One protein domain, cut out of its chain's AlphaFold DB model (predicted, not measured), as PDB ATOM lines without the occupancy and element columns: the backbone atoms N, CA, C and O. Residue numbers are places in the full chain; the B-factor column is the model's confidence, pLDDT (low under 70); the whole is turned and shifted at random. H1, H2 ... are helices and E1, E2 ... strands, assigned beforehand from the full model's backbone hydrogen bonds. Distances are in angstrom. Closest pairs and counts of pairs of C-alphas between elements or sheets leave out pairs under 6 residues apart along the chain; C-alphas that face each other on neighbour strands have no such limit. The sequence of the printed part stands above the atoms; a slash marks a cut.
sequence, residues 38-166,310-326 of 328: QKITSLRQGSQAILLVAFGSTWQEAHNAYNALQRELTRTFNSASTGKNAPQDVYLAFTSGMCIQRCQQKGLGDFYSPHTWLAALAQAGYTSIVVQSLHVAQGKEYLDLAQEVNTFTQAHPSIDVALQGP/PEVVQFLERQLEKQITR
ATOM      1  N   GLN A  38     151.212 154.195 210.928       96.44
ATOM      2  CA  GLN A  38     149.977 153.830 211.625       96.44
ATOM      3  C   GLN A  38     150.261 153.361 213.057       96.44
ATOM      4  O   GLN A  38     149.629 153.840 214.000       96.44
ATOM      5  N   LYS A  39     151.247 152.467 213.229       94.25
ATOM      6  CA  LYS A  39     151.651 151.949 214.542       94.25
ATOM      7  C   LYS A  39     152.089 153.074 215.479       94.25
ATOM      8  O   LYS A  39     151.621 153.140 216.614       94.25
ATOM      9  N   ILE A  40     152.960 153.972 215.019       94.56
ATOM     10  CA  ILE A  40     153.475 155.043 215.882       94.56
ATOM     11  C   ILE A  40     152.454 156.160 216.104       94.56
ATOM     12  O   ILE A  40     152.452 156.743 217.178       94.56
ATOM     13  N   THR A  41     151.523 156.399 215.175       93.44
ATOM     14  CA  THR A  41     150.429 157.372 215.365       93.44
ATOM     15  C   THR A  41     149.573 157.020 216.582       93.44
ATOM     16  O   THR A  41     149.206 157.910 217.342       93.44
ATOM     17  N   SER A  42     149.290 155.729 216.809       89.56
ATOM     18  CA  SER A  42     148.523 155.286 217.986       89.56
ATOM     19  C   SER A  42     149.281 155.366 219.316       89.56
ATOM     20  O   SER A  42     148.654 155.312 220.367       89.56
ATOM     21  N   LEU A  43     150.613 155.463 219.273       86.88
ATOM     22  CA  LEU A  43     151.481 155.455 220.457       86.88
ATOM     23  C   LEU A  43     152.070 156.831 220.779       86.88
ATOM     24  O   LEU A  43     152.581 157.023 221.877       86.88
ATOM     25  N   ARG A  44     152.004 157.755 219.816       87.25
ATOM     26  CA  ARG A  44     152.579 159.095 219.873       87.25
ATOM     27  C   ARG A  44     152.063 159.862 221.084       87.25
ATOM     28  O   ARG A  44     150.853 160.039 221.234       87.25
ATOM     29  N   GLN A  45     152.984 160.380 221.888       82.62
ATOM     30  CA  GLN A  45     152.651 161.155 223.085       82.62
ATOM     31  C   GLN A  45     152.771 162.670 222.844       82.62
ATOM     32  O   GLN A  45     152.047 163.455 223.459       82.62
ATOM     33  N   GLY A  46     153.596 163.087 221.875       83.88
ATOM     34  CA  GLY A  46     153.814 164.498 221.544       83.88
ATOM     35  C   GLY A  46     154.053 164.765 220.056       83.88
ATOM     36  O   GLY A  46     153.801 163.928 219.198       83.88
ATOM     37  N   SER A  47     154.536 165.964 219.725       87.75
ATOM     38  CA  SER A  47     154.882 166.342 218.343       87.75
ATOM     39  C   SER A  47     156.378 166.226 218.033       87.75
ATOM     40  O   SER A  47     156.804 166.552 216.922       87.75
ATOM     41  N   GLN A  48     157.181 165.769 218.999       89.38
ATOM     42  CA  GLN A  48     158.633 165.681 218.890       89.38
ATOM     43  C   GLN A  48     159.134 164.257 219.137       89.38
ATOM     44  O   GLN A  48     158.692 163.611 220.085       89.38
ATOM     45  N   ALA A  49     160.085 163.808 218.319       93.75
ATOM     46  CA  ALA A  49     160.699 162.487 218.431       93.75
ATOM     47  C   ALA A  49     162.230 162.558 218.443       93.75
ATOM     48  O   ALA A  49     162.833 163.419 217.794       93.75
ATOM     49  N   ILE A  50     162.852 161.596 219.124       95.25
ATOM     50  CA  ILE A  50     164.266 161.260 218.949       95.25
ATOM     51  C   ILE A  50     164.346 159.987 218.105       95.25
ATOM     52  O   ILE A  50     163.737 158.971 218.438       95.25
ATOM     53  N   LEU A  51     165.131 160.021 217.033       97.69
ATOM     54  CA  LEU A  51     165.485 158.843 216.250       97.69
ATOM     55  C   LEU A  51     166.950 158.491 216.512       97.69
ATOM     56  O   LEU A  51     167.855 159.141 215.990       97.69
ATOM     57  N   LEU A  52     167.184 157.456 217.315       97.94
ATOM     58  CA  LEU A  52     168.509 156.872 217.492       97.94
ATOM     59  C   LEU A  52     168.868 156.071 216.243       97.94
ATOM     60  O   LEU A  52     168.079 155.242 215.793       97.94
ATOM     61  N   VAL A  53     170.059 156.282 215.691       98.38
ATOM     62  CA  VAL A  53     170.505 155.579 214.483       98.38
ATOM     63  C   VAL A  53     171.812 154.855 214.751       98.38
ATOM     64  O   VAL A  53     172.858 155.482 214.889       98.38
ATOM     65  N   ALA A  54     171.755 153.528 214.803       97.06
ATOM     66  CA  ALA A  54     172.920 152.668 214.972       97.06
ATOM     67  C   ALA A  54     173.272 151.945 213.666       97.06
ATOM     68  O   ALA A  54     172.441 151.825 212.771       97.06
ATOM     69  N   PHE A  55     174.472 151.364 213.598       94.56
ATOM     70  CA  PHE A  55     174.792 150.398 212.543       94.56
ATOM     71  C   PHE A  55     173.814 149.211 212.566       94.56
ATOM     72  O   PHE A  55     173.252 148.821 211.544       94.56
ATOM     73  N   GLY A  56     173.558 148.686 213.768       93.62
ATOM     74  CA  GLY A  56     172.723 147.515 214.017       93.62
ATOM     75  C   GLY A  56     173.522 146.327 214.541       93.62
ATOM     76  O   GLY A  56     174.749 146.327 214.556       93.62
ATOM     77  N   SER A  57     172.820 145.317 215.044       92.31
ATOM     78  CA  SER A  57     173.422 144.062 215.502       92.31
ATOM     79  C   SER A  57     172.398 142.938 215.423       92.31
ATOM     80  O   SER A  57     171.198 143.199 215.447       92.31
ATOM     81  N   THR A  58     172.864 141.693 215.347       90.56
ATOM     82  CA  THR A  58     172.013 140.497 215.476       90.56
ATOM     83  C   THR A  58     172.192 139.770 216.809       90.56
ATOM     84  O   THR A  58     171.699 138.653 216.949       90.56
ATOM     85  N   TRP A  59     172.926 140.370 217.750       88.31
ATOM     86  CA  TRP A  59     173.151 139.842 219.097       88.31
ATOM     87  C   TRP A  59     172.080 140.332 220.062       88.31
ATOM     88  O   TRP A  59     171.722 141.514 220.048       88.31
ATOM     89  N   GLN A  60     171.611 139.433 220.925       88.12
ATOM     90  CA  GLN A  60     170.558 139.743 221.885       88.12
ATOM     91  C   GLN A  60     171.037 140.751 222.936       88.12
ATOM     92  O   GLN A  60     170.301 141.657 223.312       88.12
ATOM     93  N   GLU A  61     172.289 140.646 223.369       88.00
ATOM     94  CA  GLU A  61     172.934 141.541 224.329       88.00
ATOM     95  C   GLU A  61     173.003 142.971 223.780       88.00
ATOM     96  O   GLU A  61     172.619 143.922 224.458       88.00
ATOM     97  N   ALA A  62     173.363 143.122 222.502       90.62
ATOM     98  CA  ALA A  62     173.342 144.418 221.832       90.62
ATOM     99  C   ALA A  62     171.921 145.007 221.763       90.62
ATOM    100  O   ALA A  62     171.735 146.208 221.949       90.62
ATOM    101  N   HIS A  63     170.898 144.176 221.532       91.50
ATOM    102  CA  HIS A  63     169.498 144.622 221.564       91.50
ATOM    103  C   HIS A  63     169.067 145.047 222.966       91.50
ATOM    104  O   HIS A  63     168.372 146.050 223.112       91.50
ATOM    105  N   ASN A  64     169.513 144.337 224.002       92.69
ATOM    106  CA  ASN A  64     169.261 144.716 225.390       92.69
ATOM    107  C   ASN A  64     169.871 146.089 225.707       92.69
ATOM    108  O   ASN A  64     169.191 146.908 226.329       92.69
ATOM    109  N   ALA A  65     171.086 146.364 225.222       94.81
ATOM    110  CA  ALA A  65     171.748 147.660 225.354       94.81
ATOM    111  C   ALA A  65     170.975 148.783 224.639       94.81
ATOM    112  O   ALA A  65     170.689 149.815 225.247       94.81
ATOM    113  N   TYR A  66     170.546 148.571 223.388       95.50
ATOM    114  CA  TYR A  66     169.715 149.549 222.676       95.50
ATOM    115  C   TYR A  66     168.389 149.817 223.397       95.50
ATOM    116  O   TYR A  66     168.011 150.972 223.590       95.50
ATOM    117  N   ASN A  67     167.709 148.763 223.853       94.38
ATOM    118  CA  ASN A  67     166.453 148.885 224.587       94.38
ATOM    119  C   ASN A  67     166.642 149.610 225.930       94.38
ATOM    120  O   ASN A  67     165.765 150.362 226.351       94.38
ATOM    121  N   ALA A  68     167.766 149.383 226.617       95.62
ATOM    122  CA  ALA A  68     168.107 150.091 227.847       95.62
ATOM    123  C   ALA A  68     168.330 151.583 227.587       95.62
ATOM    124  O   ALA A  68     167.720 152.398 228.274       95.62
ATOM    125  N   LEU A  69     169.101 151.930 226.551       95.56
ATOM    126  CA  LEU A  69     169.308 153.318 226.140       95.56
ATOM    127  C   LEU A  69     167.983 153.998 225.772       95.56
ATOM    128  O   LEU A  69     167.706 155.087 226.258       95.56
ATOM    129  N   GLN A  70     167.137 153.352 224.964       94.12
ATOM    130  CA  GLN A  70     165.826 153.905 224.610       94.12
ATOM    131  C   GLN A  70     164.966 154.163 225.848       94.12
ATOM    132  O   GLN A  70     164.409 155.247 225.976       94.12
ATOM    133  N   ARG A  71     164.872 153.201 226.780       92.25
ATOM    134  CA  ARG A  71     164.115 153.390 228.028       92.25
ATOM    135  C   ARG A  71     164.664 154.540 228.860       92.25
ATOM    136  O   ARG A  71     163.872 155.312 229.392       92.25
ATOM    137  N   GLU A  72     165.984 154.636 228.974       92.81
ATOM    138  CA  GLU A  72     166.627 155.677 229.767       92.81
ATOM    139  C   GLU A  72     166.382 157.061 229.166       92.81
ATOM    140  O   GLU A  72     165.881 157.939 229.861       92.81
ATOM    141  N   LEU A  73     166.582 157.231 227.857       91.44
ATOM    142  CA  LEU A  73     166.301 158.498 227.180       91.44
ATOM    143  C   LEU A  73     164.815 158.861 227.242       91.44
ATOM    144  O   LEU A  73     164.483 160.005 227.546       91.44
ATOM    145  N   THR A  74     163.909 157.901 227.031       88.94
ATOM    146  CA  THR A  74     162.465 158.129 227.193       88.94
ATOM    147  C   THR A  74     162.145 158.589 228.613       88.94
ATOM    148  O   THR A  74     161.389 159.538 228.795       88.94
ATOM    149  N   ARG A  75     162.732 157.962 229.639       87.38
ATOM    150  CA  ARG A  75     162.543 158.349 231.045       87.38
ATOM    151  C   ARG A  75     163.084 159.756 231.316       87.38
ATOM    152  O   ARG A  75     162.401 160.544 231.968       87.38
ATOM    153  N   THR A  76     164.281 160.064 230.828       86.06
ATOM    154  CA  THR A  76     164.939 161.365 230.993       86.06
ATOM    155  C   THR A  76     164.121 162.475 230.335       86.06
ATOM    156  O   THR A  76     163.792 163.461 230.999       86.06
ATOM    157  N   PHE A  77     163.679 162.294 229.088       83.19
ATOM    158  CA  PHE A  77     162.938 163.329 228.365       83.19
ATOM    159  C   PHE A  77     161.449 163.418 228.719       83.19
ATOM    160  O   PHE A  77     160.888 164.502 228.585       83.19
ATOM    161  N   ASN A  78     160.838 162.365 229.274       77.38
ATOM    162  CA  ASN A  78     159.489 162.433 229.859       77.38
ATOM    163  C   ASN A  78     159.461 162.972 231.298       77.38
ATOM    164  O   ASN A  78     158.383 163.172 231.862       77.38
ATOM    165  N   SER A  79     160.619 163.199 231.923       71.38
ATOM    166  CA  SER A  79     160.671 163.776 233.266       71.38
ATOM    167  C   SER A  79     160.201 165.239 233.264       71.38
ATOM    168  O   SER A  79     160.450 165.997 232.333       71.38
ATOM    169  N   ALA A  80     159.530 165.668 234.337       54.31
ATOM    170  CA  ALA A  80     158.917 167.000 234.434       54.31
ATOM    171  C   ALA A  80     159.902 168.185 234.272       54.31
ATOM    172  O   ALA A  80     159.470 169.319 234.057       54.31
ATOM    173  N   SER A  81     161.212 167.939 234.364       56.16
ATOM    174  CA  SER A  81     162.291 168.929 234.265       56.16
ATOM    175  C   SER A  81     162.603 169.418 232.845       56.16
ATOM    176  O   SER A  81     163.246 170.456 232.705       56.16
ATOM    177  N   THR A  82     162.151 168.730 231.794       56.97
ATOM    178  CA  THR A  82     162.483 169.060 230.389       56.97
ATOM    179  C   THR A  82     161.431 169.950 229.700       56.97
ATOM    180  O   THR A  82     161.650 170.443 228.593       56.97
ATOM    181  N   GLY A  83     160.317 170.247 230.386       57.81
ATOM    182  CA  GLY A  83     159.247 171.135 229.918       57.81
ATOM    183  C   GLY A  83     158.241 170.466 228.967       57.81
ATOM    184  O   GLY A  83     158.439 169.358 228.485       57.81
ATOM    185  N   LYS A  84     157.132 171.158 228.658       56.94
ATOM    186  CA  LYS A  84     156.026 170.640 227.812       56.94
ATOM    187  C   LYS A  84     156.417 170.311 226.357       56.94
ATOM    188  O   LYS A  84     155.608 169.745 225.633       56.94
ATOM    189  N   ASN A  85     157.633 170.675 225.948       59.31
ATOM    190  CA  ASN A  85     158.161 170.541 224.592       59.31
ATOM    191  C   ASN A  85     159.327 169.539 224.515       59.31
ATOM    192  O   ASN A  85     160.128 169.633 223.596       59.31
ATOM    193  N   ALA A  86     159.478 168.629 225.477       62.41
ATOM    194  CA  ALA A  86     160.486 167.579 225.391       62.41
ATOM    195  C   ALA A  86     160.025 166.439 224.462       62.41
ATOM    196  O   ALA A  86     158.826 166.152 224.417       62.41
ATOM    197  N   PRO A  87     160.932 165.790 223.710       63.31
ATOM    198  CA  PRO A  87     160.589 164.632 222.897       63.31
ATOM    199  C   PRO A  87     160.203 163.451 223.777       63.31
ATOM    200  O   PRO A  87     160.977 163.007 224.618       63.31
ATOM    201  N   GLN A  88     158.992 162.949 223.559       71.69
ATOM    202  CA  GLN A  88     158.390 161.914 224.403       71.69
ATOM    203  C   GLN A  88     158.556 160.511 223.820       71.69
ATOM    204  O   GLN A  88     158.404 159.506 224.515       71.69
ATOM    205  N   ASP A  89     158.919 160.463 222.539       89.25
ATOM    206  CA  ASP A  89     158.989 159.259 221.735       89.25
ATOM    207  C   ASP A  89     160.431 159.048 221.240       89.25
ATOM    208  O   ASP A  89     160.980 159.867 220.496       89.25
ATOM    209  N   VAL A  90     161.059 157.945 221.670       94.12
ATOM    210  CA  VAL A  90     162.433 157.564 221.297       94.12
ATOM    211  C   VAL A  90     162.416 156.278 220.473       94.12
ATOM    212  O   VAL A  90     162.073 155.199 220.963       94.12
ATOM    213  N   TYR A  91     162.844 156.377 219.219       96.31
ATOM    214  CA  TYR A  91     162.863 155.279 218.253       96.31
ATOM    215  C   TYR A  91     164.287 154.852 217.891       96.31
ATOM    216  O   TYR A  91     165.247 155.572 218.158       96.31
ATOM    217  N   LEU A  92     164.415 153.682 217.263       97.31
ATOM    218  CA  LEU A  92     165.691 153.100 216.848       97.31
ATOM    219  C   LEU A  92     165.645 152.674 215.377       97.31
ATOM    220  O   LEU A  92     164.799 151.871 214.977       97.31
ATOM    221  N   ALA A  93     166.597 153.171 214.595       98.00
ATOM    222  CA  ALA A  93     166.863 152.765 213.222       98.00
ATOM    223  C   ALA A  93     168.223 152.073 213.106       98.00
ATOM    224  O   ALA A  93     169.157 152.389 213.849       98.00
ATOM    225  N   PHE A  94     168.341 151.185 212.119       97.62
ATOM    226  CA  PHE A  94     169.610 150.573 211.723       97.62
ATOM    227  C   PHE A  94     170.019 151.028 210.325       97.62
ATOM    228  O   PHE A  94     169.194 151.030 209.413       97.62
ATOM    229  N   THR A  95     171.288 151.378 210.127       96.31
ATOM    230  CA  THR A  95     171.820 151.677 208.788       96.31
ATOM    231  C   THR A  95     172.134 150.401 208.003       96.31
ATOM    232  O   THR A  95     171.920 150.348 206.791       96.31
ATOM    233  N   SER A  96     172.549 149.321 208.680       94.44
ATOM    234  CA  SER A  96     172.887 148.053 208.033       94.44
ATOM    235  C   SER A  96     171.644 147.287 207.576       94.44
ATOM    236  O   SER A  96     170.957 146.620 208.359       94.44
ATOM    237  N   GLY A  97     171.404 147.291 206.262       93.94
ATOM    238  CA  GLY A  97     170.372 146.463 205.632       93.94
ATOM    239  C   GLY A  97     170.559 144.962 205.895       93.94
ATOM    240  O   GLY A  97     169.577 144.230 206.016       93.94
ATOM    241  N   MET A  98     171.807 144.505 206.062       93.00
ATOM    242  CA  MET A  98     172.108 143.118 206.423       93.00
ATOM    243  C   MET A  98     171.645 142.796 207.848       93.00
ATOM    244  O   MET A  98     171.042 141.744 208.063       93.00
ATOM    245  N   CYS A  99     171.888 143.688 208.816       93.94
ATOM    246  CA  CYS A  99     171.385 143.519 210.180       93.94
ATOM    247  C   CYS A  99     169.856 143.517 210.200       93.94
ATOM    248  O   CYS A  99     169.278 142.600 210.773       93.94
ATOM    249  N   ILE A 100     169.206 144.461 209.508       95.44
ATOM    250  CA  ILE A 100     167.738 144.509 209.387       95.44
ATOM    251  C   ILE A 100     167.190 143.176 208.860       95.44
ATOM    252  O   ILE A 100     166.322 142.566 209.485       95.44
ATOM    253  N   GLN A 101     167.732 142.688 207.741       93.75
ATOM    254  CA  GLN A 101     167.289 141.438 207.127       93.75
ATOM    255  C   GLN A 101     167.492 140.237 208.060       93.75
ATOM    256  O   GLN A 101     166.595 139.407 208.205       93.75
ATOM    257  N   ARG A 102     168.657 140.134 208.709       93.38
ATOM    258  CA  ARG A 102     168.966 139.021 209.616       93.38
ATOM    259  C   ARG A 102     168.125 139.060 210.891       93.38
ATOM    260  O   ARG A 102     167.703 138.003 211.348       93.38
ATOM    261  N   CYS A 103     167.858 140.238 211.454       93.19
ATOM    262  CA  CYS A 103     166.960 140.381 212.600       93.19
ATOM    263  C   CYS A 103     165.552 139.889 212.263       93.19
ATOM    264  O   CYS A 103     164.991 139.109 213.030       93.19
ATOM    265  N   GLN A 104     165.031 140.252 211.086       91.25
ATOM    266  CA  GLN A 104     163.737 139.765 210.614       91.25
ATOM    267  C   GLN A 104     163.729 138.237 210.443       91.25
ATOM    268  O   GLN A 104     162.819 137.567 210.920       91.25
ATOM    269  N   GLN A 105     164.765 137.666 209.815       91.69
ATOM    270  CA  GLN A 105     164.890 136.214 209.614       91.69
ATOM    271  C   GLN A 105     164.981 135.429 210.927       91.69
ATOM    272  O   GLN A 105     164.470 134.316 211.013       91.69
ATOM    273  N   LYS A 106     165.632 136.002 211.945       90.81
ATOM    274  CA  LYS A 106     165.786 135.401 213.275       90.81
ATOM    275  C   LYS A 106     164.605 135.684 214.216       90.81
ATOM    276  O   LYS A 106     164.626 135.212 215.345       90.81
ATOM    277  N   GLY A 107     163.604 136.458 213.788       90.25
ATOM    278  CA  GLY A 107     162.462 136.827 214.632       90.25
ATOM    279  C   GLY A 107     162.814 137.767 215.791       90.25
ATOM    280  O   GLY A 107     162.097 137.793 216.785       90.25
ATOM    281  N   LEU A 108     163.897 138.546 215.678       87.00
ATOM    282  CA  LEU A 108     164.364 139.471 216.728       87.00
ATOM    283  C   LEU A 108     163.582 140.797 216.772       87.00
ATOM    284  O   LEU A 108     163.899 141.679 217.565       87.00
ATOM    285  N   GLY A 109     162.579 140.952 215.909       84.00
ATOM    286  CA  GLY A 109     161.753 142.149 215.791       84.00
ATOM    287  C   GLY A 109     161.927 142.877 214.460       84.00
ATOM    288  O   GLY A 109     162.829 142.589 213.669       84.00
ATOM    289  N   ASP A 110     161.026 143.826 214.225       86.12
ATOM    290  CA  ASP A 110     161.017 144.640 213.016       86.12
ATOM    291  C   ASP A 110     161.909 145.872 213.195       86.12
ATOM    292  O   ASP A 110     161.544 146.829 213.883       86.12
ATOM    293  N   PHE A 111     163.069 145.852 212.542       93.44
ATOM    294  CA  PHE A 111     163.974 146.994 212.451       93.44
ATOM    295  C   PHE A 111     163.862 147.641 211.075       93.44
ATOM    296  O   PHE A 111     163.648 146.966 210.067       93.44
ATOM    297  N   TYR A 112     164.035 148.958 211.031       96.94
ATOM    298  CA  TYR A 112     163.856 149.738 209.814       96.94
ATOM    299  C   TYR A 112     165.012 150.709 209.598       96.94
ATOM    300  O   TYR A 112     165.716 151.093 210.537       96.94
ATOM    301  N   SER A 113     165.196 151.090 208.336       98.00
ATOM    302  CA  SER A 113     166.219 152.051 207.933       98.00
ATOM    303  C   SER A 113     165.861 153.476 208.382       98.00
ATOM    304  O   SER A 113     164.679 153.755 208.620       98.00
ATOM    305  N   PRO A 114     166.835 154.405 208.444       98.25
ATOM    306  CA  PRO A 114     166.552 155.821 208.671       98.25
ATOM    307  C   PRO A 114     165.545 156.389 207.664       98.25
ATOM    308  O   PRO A 114     164.621 157.086 208.069       98.25
ATOM    309  N   HIS A 115     165.652 156.007 206.386       98.06
ATOM    310  CA  HIS A 115     164.709 156.395 205.332       98.06
ATOM    311  C   HIS A 115     163.259 156.026 205.683       98.06
ATOM    312  O   HIS A 115     162.354 156.861 205.653       98.06
ATOM    313  N   THR A 116     163.038 154.767 206.075       98.31
ATOM    314  CA  THR A 116     161.713 154.264 206.460       98.31
ATOM    315  C   THR A 116     161.169 155.007 207.682       98.31
ATOM    316  O   THR A 116     159.995 155.379 207.711       98.31
ATOM    317  N   TRP A 117     162.019 155.231 208.688       98.38
ATOM    318  CA  TRP A 117     161.643 155.901 209.931       98.38
ATOM    319  C   TRP A 117     161.288 157.371 209.726       98.38
ATOM    320  O   TRP A 117     160.245 157.803 210.204       98.38
ATOM    321  N   LEU A 118     162.110 158.130 209.000       98.56
ATOM    322  CA  LEU A 118     161.866 159.552 208.749       98.56
ATOM    323  C   LEU A 118     160.542 159.766 208.002       98.56
ATOM    324  O   LEU A 118     159.722 160.587 208.415       98.56
ATOM    325  N   ALA A 119     160.274 158.958 206.972       98.31
ATOM    326  CA  ALA A 119     158.999 158.996 206.257       98.31
ATOM    327  C   ALA A 119     157.807 158.630 207.161       98.31
ATOM    328  O   ALA A 119     156.769 159.289 207.107       98.31
ATOM    329  N   ALA A 120     157.948 157.608 208.013       98.31
ATOM    330  CA  ALA A 120     156.893 157.213 208.942       98.31
ATOM    331  C   ALA A 120     156.613 158.289 210.005       98.31
ATOM    332  O   ALA A 120     155.452 158.555 210.310       98.31
ATOM    333  N   LEU A 121     157.654 158.944 210.531       97.94
ATOM    334  CA  LEU A 121     157.533 160.054 211.480       97.94
ATOM    335  C   LEU A 121     156.807 161.253 210.852       97.94
ATOM    336  O   LEU A 121     155.903 161.814 211.472       97.94
ATOM    337  N   ALA A 122     157.132 161.601 209.603       97.75
ATOM    338  CA  ALA A 122     156.411 162.639 208.866       97.75
ATOM    339  C   ALA A 122     154.923 162.290 208.692       97.75
ATOM    340  O   ALA A 122     154.054 163.101 209.007       97.75
ATOM    341  N   GLN A 123     154.619 161.065 208.248       97.50
ATOM    342  CA  GLN A 123     153.241 160.591 208.053       97.50
ATOM    343  C   GLN A 123     152.442 160.535 209.362       97.50
ATOM    344  O   GLN A 123     151.245 160.808 209.363       97.50
ATOM    345  N   ALA A 124     153.102 160.226 210.480       96.75
ATOM    346  CA  ALA A 124     152.507 160.240 211.813       96.75
ATOM    347  C   ALA A 124     152.352 161.656 212.404       96.75
ATOM    348  O   ALA A 124     151.858 161.810 213.522       96.75
ATOM    349  N   GLY A 125     152.769 162.702 211.680       95.38
ATOM    350  CA  GLY A 125     152.559 164.101 212.044       95.38
ATOM    351  C   GLY A 125     153.519 164.645 213.104       95.38
ATOM    352  O   GLY A 125     153.140 165.572 213.823       95.38
ATOM    353  N   TYR A 126     154.719 164.077 213.246       94.94
ATOM    354  CA  TYR A 126     155.781 164.701 214.042       94.94
ATOM    355  C   TYR A 126     156.274 165.980 213.354       94.94
ATOM    356  O   TYR A 126     156.486 166.002 212.144       94.94
ATOM    357  N   THR A 127     156.473 167.045 214.129       93.62
ATOM    358  CA  THR A 127     156.890 168.368 213.626       93.62
ATOM    359  C   THR A 127     158.326 168.720 214.003       93.62
ATOM    360  O   THR A 127     158.869 169.699 213.498       93.62
ATOM    361  N   SER A 128     158.945 167.947 214.901       93.25
ATOM    362  CA  SER A 128     160.352 168.086 215.275       93.25
ATOM    363  C   SER A 128     160.990 166.709 215.442       93.25
ATOM    364  O   SER A 128     160.446 165.859 216.149       93.25
ATOM    365  N   ILE A 129     162.136 166.480 214.808       95.50
ATOM    366  CA  ILE A 129     162.862 165.210 214.857       95.50
ATOM    367  C   ILE A 129     164.328 165.493 215.183       95.50
ATOM    368  O   ILE A 129     165.023 166.181 214.435       95.50
ATOM    369  N   VAL A 130     164.823 164.926 216.282       95.81
ATOM    370  CA  VAL A 130     166.260 164.891 216.577       95.81
ATOM    371  C   VAL A 130     166.795 163.523 216.178       95.81
ATOM    372  O   VAL A 130     166.461 162.509 216.786       95.81
ATOM    373  N   VAL A 131     167.627 163.483 215.145       97.69
ATOM    374  CA  VAL A 131     168.331 162.283 214.702       97.69
ATOM    375  C   VAL A 131     169.659 162.208 215.445       97.69
ATOM    376  O   VAL A 131     170.542 163.037 215.236       97.69
ATOM    377  N   GLN A 132     169.810 161.216 216.317       96.94
ATOM    378  CA  GLN A 132     171.048 160.976 217.053       96.94
ATOM    379  C   GLN A 132     171.815 159.831 216.410       96.94
ATOM    380  O   GLN A 132     171.421 158.667 216.519       96.94
ATOM    381  N   SER A 133     172.943 160.154 215.781       97.56
ATOM    382  CA  SER A 133     173.892 159.132 215.356       97.56
ATOM    383  C   SER A 133     174.451 158.416 216.583       97.56
ATOM    384  O   SER A 133     174.999 159.040 217.490       97.56
ATOM    385  N   LEU A 134     174.329 157.095 216.603       97.06
ATOM    386  CA  LEU A 134     175.033 156.218 217.528       97.06
ATOM    387  C   LEU A 134     176.276 155.615 216.867       97.06
ATOM    388  O   LEU A 134     176.777 154.605 217.339       97.06
ATOM    389  N   HIS A 135     176.774 156.174 215.763       95.12
ATOM    390  CA  HIS A 135     178.063 155.774 215.206       95.12
ATOM    391  C   HIS A 135     179.207 156.335 216.058       95.12
ATOM    392  O   HIS A 135     179.075 157.368 216.715       95.12
ATOM    393  N   VAL A 136     180.357 155.667 216.016       94.25
ATOM    394  CA  VAL A 136     181.562 156.126 216.723       94.25
ATOM    395  C   VAL A 136     182.262 157.235 215.942       94.25
ATOM    396  O   VAL A 136     182.609 158.262 216.510       94.25
ATOM    397  N   ALA A 137     182.415 157.059 214.634       91.69
ATOM    398  CA  ALA A 137     183.185 157.930 213.754       91.69
ATOM    399  C   ALA A 137     182.346 158.392 212.558       91.69
ATOM    400  O   ALA A 137     181.369 157.738 212.186       91.69
ATOM    401  N   GLN A 138     182.765 159.477 211.901       88.50
ATOM    402  CA  GLN A 138     182.123 159.962 210.675       88.50
ATOM    403  C   GLN A 138     182.556 159.166 209.423       88.50
ATOM    404  O   GLN A 138     183.037 159.743 208.445       88.50
ATOM    405  N   GLY A 139     182.414 157.841 209.473       86.94
ATOM    406  CA  GLY A 139     182.620 156.952 208.328       86.94
ATOM    407  C   GLY A 139     181.440 156.967 207.349       86.94
ATOM    408  O   GLY A 139     180.484 157.730 207.517       86.94
ATOM    409  N   LYS A 140     181.483 156.074 206.352       86.94
ATOM    410  CA  LYS A 140     180.455 155.947 205.303       86.94
ATOM    411  C   LYS A 140     179.023 155.898 205.855       86.94
ATOM    412  O   LYS A 140     178.176 156.637 205.378       86.94
ATOM    413  N   GLU A 141     178.768 155.084 206.878       90.81
ATOM    414  CA  GLU A 141     177.426 154.912 207.463       90.81
ATOM    415  C   GLU A 141     176.836 156.225 208.002       90.81
ATOM    416  O   GLU A 141     175.654 156.512 207.813       90.81
ATOM    417  N   TYR A 142     177.665 157.067 208.631       93.69
ATOM    418  CA  TYR A 142     177.227 158.382 209.092       93.69
ATOM    419  C   TYR A 142     177.050 159.367 207.932       93.69
ATOM    420  O   TYR A 142     176.105 160.149 207.945       93.69
ATOM    421  N   LEU A 143     177.934 159.341 206.932       93.00
ATOM    422  CA  LEU A 143     177.820 160.214 205.759       93.00
ATOM    423  C   LEU A 143     176.550 159.913 204.950       93.00
ATOM    424  O   LEU A 143     175.844 160.841 204.558       93.00
ATOM    425  N   ASP A 144     176.217 158.635 204.775       93.69
ATOM    426  CA  ASP A 144     174.972 158.204 204.138       93.69
ATOM    427  C   ASP A 144     173.752 158.641 204.960       93.69
ATOM    428  O   ASP A 144     172.794 159.178 204.406       93.69
ATOM    429  N   LEU A 145     173.802 158.486 206.291       97.38
ATOM    430  CA  LEU A 145     172.767 159.007 207.187       97.38
ATOM    431  C   LEU A 145     172.612 160.527 207.046       97.38
ATOM    432  O   LEU A 145     171.490 161.021 206.958       97.38
ATOM    433  N   ALA A 146     173.714 161.276 207.015       97.31
ATOM    434  CA  ALA A 146     173.687 162.727 206.874       97.31
ATOM    435  C   ALA A 146     173.055 163.155 205.544       97.31
ATOM    436  O   ALA A 146     172.239 164.079 205.517       97.31
ATOM    437  N   GLN A 147     173.371 162.448 204.458       97.06
ATOM    438  CA  GLN A 147     172.761 162.679 203.153       97.06
ATOM    439  C   GLN A 147     171.260 162.353 203.149       97.06
ATOM    440  O   GLN A 147     170.472 163.127 202.598       97.06
ATOM    441  N   GLU A 148     170.849 161.245 203.770       98.06
ATOM    442  CA  GLU A 148     169.438 160.857 203.908       98.06
ATOM    443  C   GLU A 148     168.654 161.909 204.701       98.06
ATOM    444  O   GLU A 148     167.621 162.392 204.238       98.06
ATOM    445  N   VAL A 149     169.180 162.336 205.855       98.50
ATOM    446  CA  VAL A 149     168.554 163.371 206.690       98.50
ATOM    447  C   VAL A 149     168.437 164.686 205.926       98.50
ATOM    448  O   VAL A 149     167.355 165.262 205.890       98.50
ATOM    449  N   ASN A 150     169.500 165.133 205.252       98.31
ATOM    450  CA  ASN A 150     169.467 166.355 204.447       98.31
ATOM    451  C   ASN A 150     168.416 166.278 203.324       98.31
ATOM    452  O   ASN A 150     167.643 167.214 203.127       98.31
ATOM    453  N   THR A 151     168.344 165.144 202.621       98.31
ATOM    454  CA  THR A 151     167.343 164.911 201.567       98.31
ATOM    455  C   THR A 151     165.924 164.969 202.137       98.31
ATOM    456  O   THR A 151     165.045 165.621 201.568       98.31
ATOM    457  N   PHE A 152     165.700 164.341 203.292       98.50
ATOM    458  CA  PHE A 152     164.417 164.372 203.983       98.50
ATOM    459  C   PHE A 152     164.028 165.789 204.428       98.50
ATOM    460  O   PHE A 152     162.891 166.198 204.186       98.50
ATOM    461  N   THR A 153     164.957 166.549 205.017       98.19
ATOM    462  CA  THR A 153     164.733 167.935 205.459       98.19
ATOM    463  C   THR A 153     164.344 168.839 204.292       98.19
ATOM    464  O   THR A 153     163.404 169.621 204.412       98.19
ATOM    465  N   GLN A 154     165.003 168.703 203.136       97.88
ATOM    466  CA  GLN A 154     164.652 169.465 201.930       97.88
ATOM    467  C   GLN A 154     163.244 169.134 201.417       97.88
ATOM    468  O   GLN A 154     162.531 170.022 200.955       97.88
ATOM    469  N   ALA A 155     162.829 167.868 201.516       97.94
ATOM    470  CA  ALA A 155     161.499 167.426 201.103       97.94
ATOM    471  C   ALA A 155     160.384 167.802 202.103       97.94
ATOM    472  O   ALA A 155     159.218 167.855 201.713       97.94
ATOM    473  N   HIS A 156     160.722 168.079 203.368       97.88
ATOM    474  CA  HIS A 156     159.765 168.366 204.444       97.88
ATOM    475  C   HIS A 156     160.124 169.658 205.198       97.88
ATOM    476  O   HIS A 156     160.403 169.611 206.396       97.88
ATOM    477  N   PRO A 157     160.068 170.836 204.547       96.12
ATOM    478  CA  PRO A 157     160.519 172.100 205.142       96.12
ATOM    479  C   PRO A 157     159.709 172.550 206.371       96.12
ATOM    480  O   PRO A 157     160.152 173.420 207.113       96.12
ATOM    481  N   SER A 158     158.519 171.981 206.592       96.12
ATOM    482  CA  SER A 158     157.689 172.239 207.775       96.12
ATOM    483  C   SER A 158     158.049 171.376 208.990       96.12
ATOM    484  O   SER A 158     157.482 171.588 210.061       96.12
ATOM    485  N   ILE A 159     158.920 170.375 208.828       96.69
ATOM    486  CA  ILE A 159     159.411 169.528 209.916       96.69
ATOM    487  C   ILE A 159     160.801 170.019 210.276       96.69
ATOM    488  O   ILE A 159     161.700 170.061 209.439       96.69
ATOM    489  N   ASP A 160     160.992 170.358 211.540       94.88
ATOM    490  CA  ASP A 160     162.306 170.744 212.017       94.88
ATOM    491  C   ASP A 160     163.141 169.504 212.327       94.88
ATOM    492  O   ASP A 160     162.750 168.667 213.144       94.88
ATOM    493  N   VAL A 161     164.288 169.373 211.667       96.00
ATOM    494  CA  VAL A 161     165.142 168.194 211.776       96.00
ATOM    495  C   VAL A 161     166.546 168.609 212.176       96.00
ATOM    496  O   VAL A 161     167.178 169.429 211.512       96.00
ATOM    497  N   ALA A 162     167.059 167.991 213.235       95.69
ATOM    498  CA  ALA A 162     168.433 168.160 213.679       95.69
ATOM    499  C   ALA A 162     169.175 166.825 213.645       95.69
ATOM    500  O   ALA A 162     168.693 165.848 214.211       95.69
ATOM    501  N   LEU A 163     170.364 166.793 213.041       96.81
ATOM    502  CA  LEU A 163     171.267 165.644 213.085       96.81
ATOM    503  C   LEU A 163     172.402 165.910 214.074       96.81
ATOM    504  O   LEU A 163     173.121 166.898 213.939       96.81
ATOM    505  N   GLN A 164     172.568 165.017 215.047       95.25
ATOM    506  CA  GLN A 164     173.735 164.978 215.922       95.25
ATOM    507  C   GLN A 164     174.808 164.050 215.353       95.25
ATOM    508  O   GLN A 164     174.509 162.962 214.843       95.25
ATOM    509  N   GLY A 165     176.055 164.502 215.468       92.94
ATOM    510  CA  GLY A 165     177.229 163.802 214.967       92.94
ATOM    511  C   GLY A 165     177.582 162.530 215.750       92.94
ATOM    512  O   GLY A 165     176.973 162.233 216.783       92.94
ATOM    513  N   PRO A 166     178.547 161.742 215.247       94.56
ATOM    514  CA  PRO A 166     179.087 160.565 215.920       94.56
ATOM    515  C   PRO A 166     179.816 160.920 217.217       94.56
ATOM    516  O   PRO A 166     180.211 162.061 217.446       94.56
ATOM    517  N   PRO A 310     177.494 154.045 231.787       95.50
ATOM    518  CA  PRO A 310     176.609 155.107 232.267       95.50
ATOM    519  C   PRO A 310     177.119 156.518 231.958       95.50
ATOM    520  O   PRO A 310     176.341 157.401 231.608       95.50
ATOM    521  N   GLU A 311     178.429 156.744 232.035       96.25
ATOM    522  CA  GLU A 311     179.034 158.052 231.785       96.25
ATOM    523  C   GLU A 311     178.938 158.478 230.312       96.25
ATOM    524  O   GLU A 311     178.823 159.672 230.018       96.25
ATOM    525  N   VAL A 312     178.954 157.514 229.385       96.50
ATOM    526  CA  VAL A 312     178.745 157.761 227.951       96.50
ATOM    527  C   VAL A 312     177.266 158.031 227.676       96.50
ATOM    528  O   VAL A 312     176.955 158.964 226.939       96.50
ATOM    529  N   VAL A 313     176.349 157.292 228.309       95.88
ATOM    530  CA  VAL A 313     174.903 157.560 228.207       95.88
ATOM    531  C   VAL A 313     174.577 158.965 228.706       95.88
ATOM    532  O   VAL A 313     173.976 159.744 227.974       95.88
ATOM    533  N   GLN A 314     175.082 159.347 229.880       95.06
ATOM    534  CA  GLN A 314     174.920 160.701 230.418       95.06
ATOM    535  C   GLN A 314     175.525 161.770 229.504       95.06
ATOM    536  O   GLN A 314     175.053 162.907 229.449       95.06
ATOM    537  N   PHE A 315     176.617 161.454 228.806       95.81
ATOM    538  CA  PHE A 315     177.168 162.354 227.804       95.81
ATOM    539  C   PHE A 315     176.206 162.543 226.625       95.81
ATOM    540  O   PHE A 315     175.947 163.691 226.261       95.81
ATOM    541  N   LEU A 316     175.651 161.459 226.078       94.06
ATOM    542  CA  LEU A 316     174.662 161.509 224.998       94.06
ATOM    543  C   LEU A 316     173.405 162.278 225.422       94.06
ATOM    544  O   LEU A 316     172.940 163.135 224.673       94.06
ATOM    545  N   GLU A 317     172.910 162.047 226.640       92.56
ATOM    546  CA  GLU A 317     171.795 162.798 227.230       92.56
ATOM    547  C   GLU A 317     172.061 164.301 227.217       92.56
ATOM    548  O   GLU A 317     171.252 165.059 226.691       92.56
ATOM    549  N   ARG A 318     173.232 164.744 227.692       91.88
ATOM    550  CA  ARG A 318     173.586 166.172 227.686       91.88
ATOM    551  C   ARG A 318     173.670 166.761 226.279       91.88
ATOM    552  O   ARG A 318     173.359 167.938 226.106       91.88
ATOM    553  N   GLN A 319     174.132 166.003 225.279       90.88
ATOM    554  CA  GLN A 319     174.150 166.494 223.893       90.88
ATOM    555  C   GLN A 319     172.731 166.627 223.334       90.88
ATOM    556  O   GLN A 319     172.392 167.658 222.752       90.88
ATOM    557  N   LEU A 320     171.879 165.632 223.588       89.88
ATOM    558  CA  LEU A 320     170.466 165.662 223.219       89.88
ATOM    559  C   LEU A 320     169.735 166.826 223.901       89.88
ATOM    560  O   LEU A 320     169.074 167.608 223.221       89.88
ATOM    561  N   GLU A 321     169.908 167.009 225.211       87.12
ATOM    562  CA  GLU A 321     169.339 168.127 225.970       87.12
ATOM    563  C   GLU A 321     169.759 169.475 225.392       87.12
ATOM    564  O   GLU A 321     168.908 170.336 225.171       87.12
ATOM    565  N   LYS A 322     171.051 169.667 225.092       86.31
ATOM    566  CA  LYS A 322     171.533 170.895 224.446       86.31
ATOM    567  C   LYS A 322     170.838 171.129 223.115       86.31
ATOM    568  O   LYS A 322     170.461 172.261 222.841       86.31
ATOM    569  N   GLN A 323     170.653 170.091 222.302       84.69
ATOM    570  CA  GLN A 323     169.996 170.232 221.007       84.69
ATOM    571  C   GLN A 323     168.505 170.561 221.137       84.69
ATOM    572  O   GLN A 323     168.003 171.394 220.388       84.69
ATOM    573  N   ILE A 324     167.812 169.930 222.085       80.00
ATOM    574  CA  ILE A 324     166.374 170.117 222.326       80.00
ATOM    575  C   ILE A 324     166.093 171.491 222.951       80.00
ATOM    576  O   ILE A 324     165.116 172.149 222.604       80.00
ATOM    577  N   THR A 325     166.951 171.940 223.871       76.00
ATOM    578  CA  THR A 325     166.783 173.208 224.604       76.00
ATOM    579  C   THR A 325     167.361 174.420 223.888       76.00
ATOM    580  O   THR A 325     167.076 175.551 224.297       76.00
ATOM    581  N   ARG A 326     168.163 174.220 222.832       70.75
ATOM    582  CA  ARG A 326     168.659 175.305 221.984       70.75
ATOM    583  C   ARG A 326     167.447 176.051 221.437       70.75
ATOM    584  O   ARG A 326     166.782 175.564 220.528       70.75
TER     585      ARG A 326
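AT A GLANCE: This is residues 38 to 166 and 310 to 326 of the 328 residues of the protein "Cobalt chelatase (CbiK)" of Porphyromonas endodontalis (strain ATCC 35406 / BCRC 14492 / JCM 8526 / NCTC 13058 / HG 370) (UniProt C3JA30). A four-stranded parallel sheet forms the core, with helices covering both its faces: H2 and H6 over one, H4 and H5 over the other. H3 sits beyond the end of edge strand E2, and the short H1 lies close to H4, off the sheet. The printed part has 146 residues of mixed class, with six named helices and four named strands in the order H1 E1 H2 E2 H3 H4 E3 H5 E4 H6; the sheet runs E2 E1 E3 E4. It is compact, with a radius of gyration of the C-alphas of 14.5 A, and spans 40 by 36 by 33 A.

IN THESE COORDINATES: Begin with the sheet: find C-alpha 48 at (158.633, 165.681, 218.890), where E1, residues 48 to 54, starts its 19.7 A. Its companions are E2, residues 89 to 94, E3, residues 128 to 133, and E4, residues 160 to 164. Look next for H2, residues 60 to 77, 25.6 A long, H4, residues 114 to 123, and H5, residues 140 to 155, 22.6 A long. H6, residues 310 to 325, runs 22.0 A to C-alpha 325 at (166.783, 173.208, 224.604). H1, residues 38 to 41, begins at C-alpha 38 at (149.977, 153.830, 211.625); H3 is residues 97 to 105.

HOW THE PARTS SIT: Look across E1 and E3, parallel at 18 degrees: N 51 and O 130 are within hydrogen-bond range at 2.8 A. For E2 and E1, see N 52 and O 91, 2.8 A; for E3 and E4, N 129 and O 160, 2.8 A. Helices on both faces give three layers. Right-handed crossovers join parallel neighbour strands through a helix in two strand-helix-strand units, E1 H2 E2 and E3 H5 E4; a split unit, E2 H3 H4 E3, has E1 between its strands and is right-handed too. H2 is over E2, 7.7 A over the sheet, with the C-alphas of Thr 74 and Val 90 closest at 5.9 A. H2 and H6 only just touch, with 3 pairs of C-alphas within 8 A, closest Leu 73 and Glu 317 at 7.0 A. On the opposite face H4 and H5 touch, closest C-alphas His 115 and Glu 148 at 6.7 A, at a shallow tilt of 23 degrees, the same way. H3 is not on the sheet; its closest C-alpha to E2 is that of Ile 100, 6.8 A from Phe 94. H1 and H4 are close but not clearly touching, the C-alphas of Ile 40 and Leu 121 being 7.8 A apart. In H2 to H6 every O i to N i+4 pair is within hydrogen-bond range; H1 is too short for one.

THE WHOLE: The farthest C-alphas, Gln 105 and Arg 326, are 41.2 A apart. Residues 167 to 309 are not printed; C-alphas 166 and 310 stand 17.4 A apart across the cut. The link H2 to E2 is long, and residues 80 to 87 in it have pLDDT under 70.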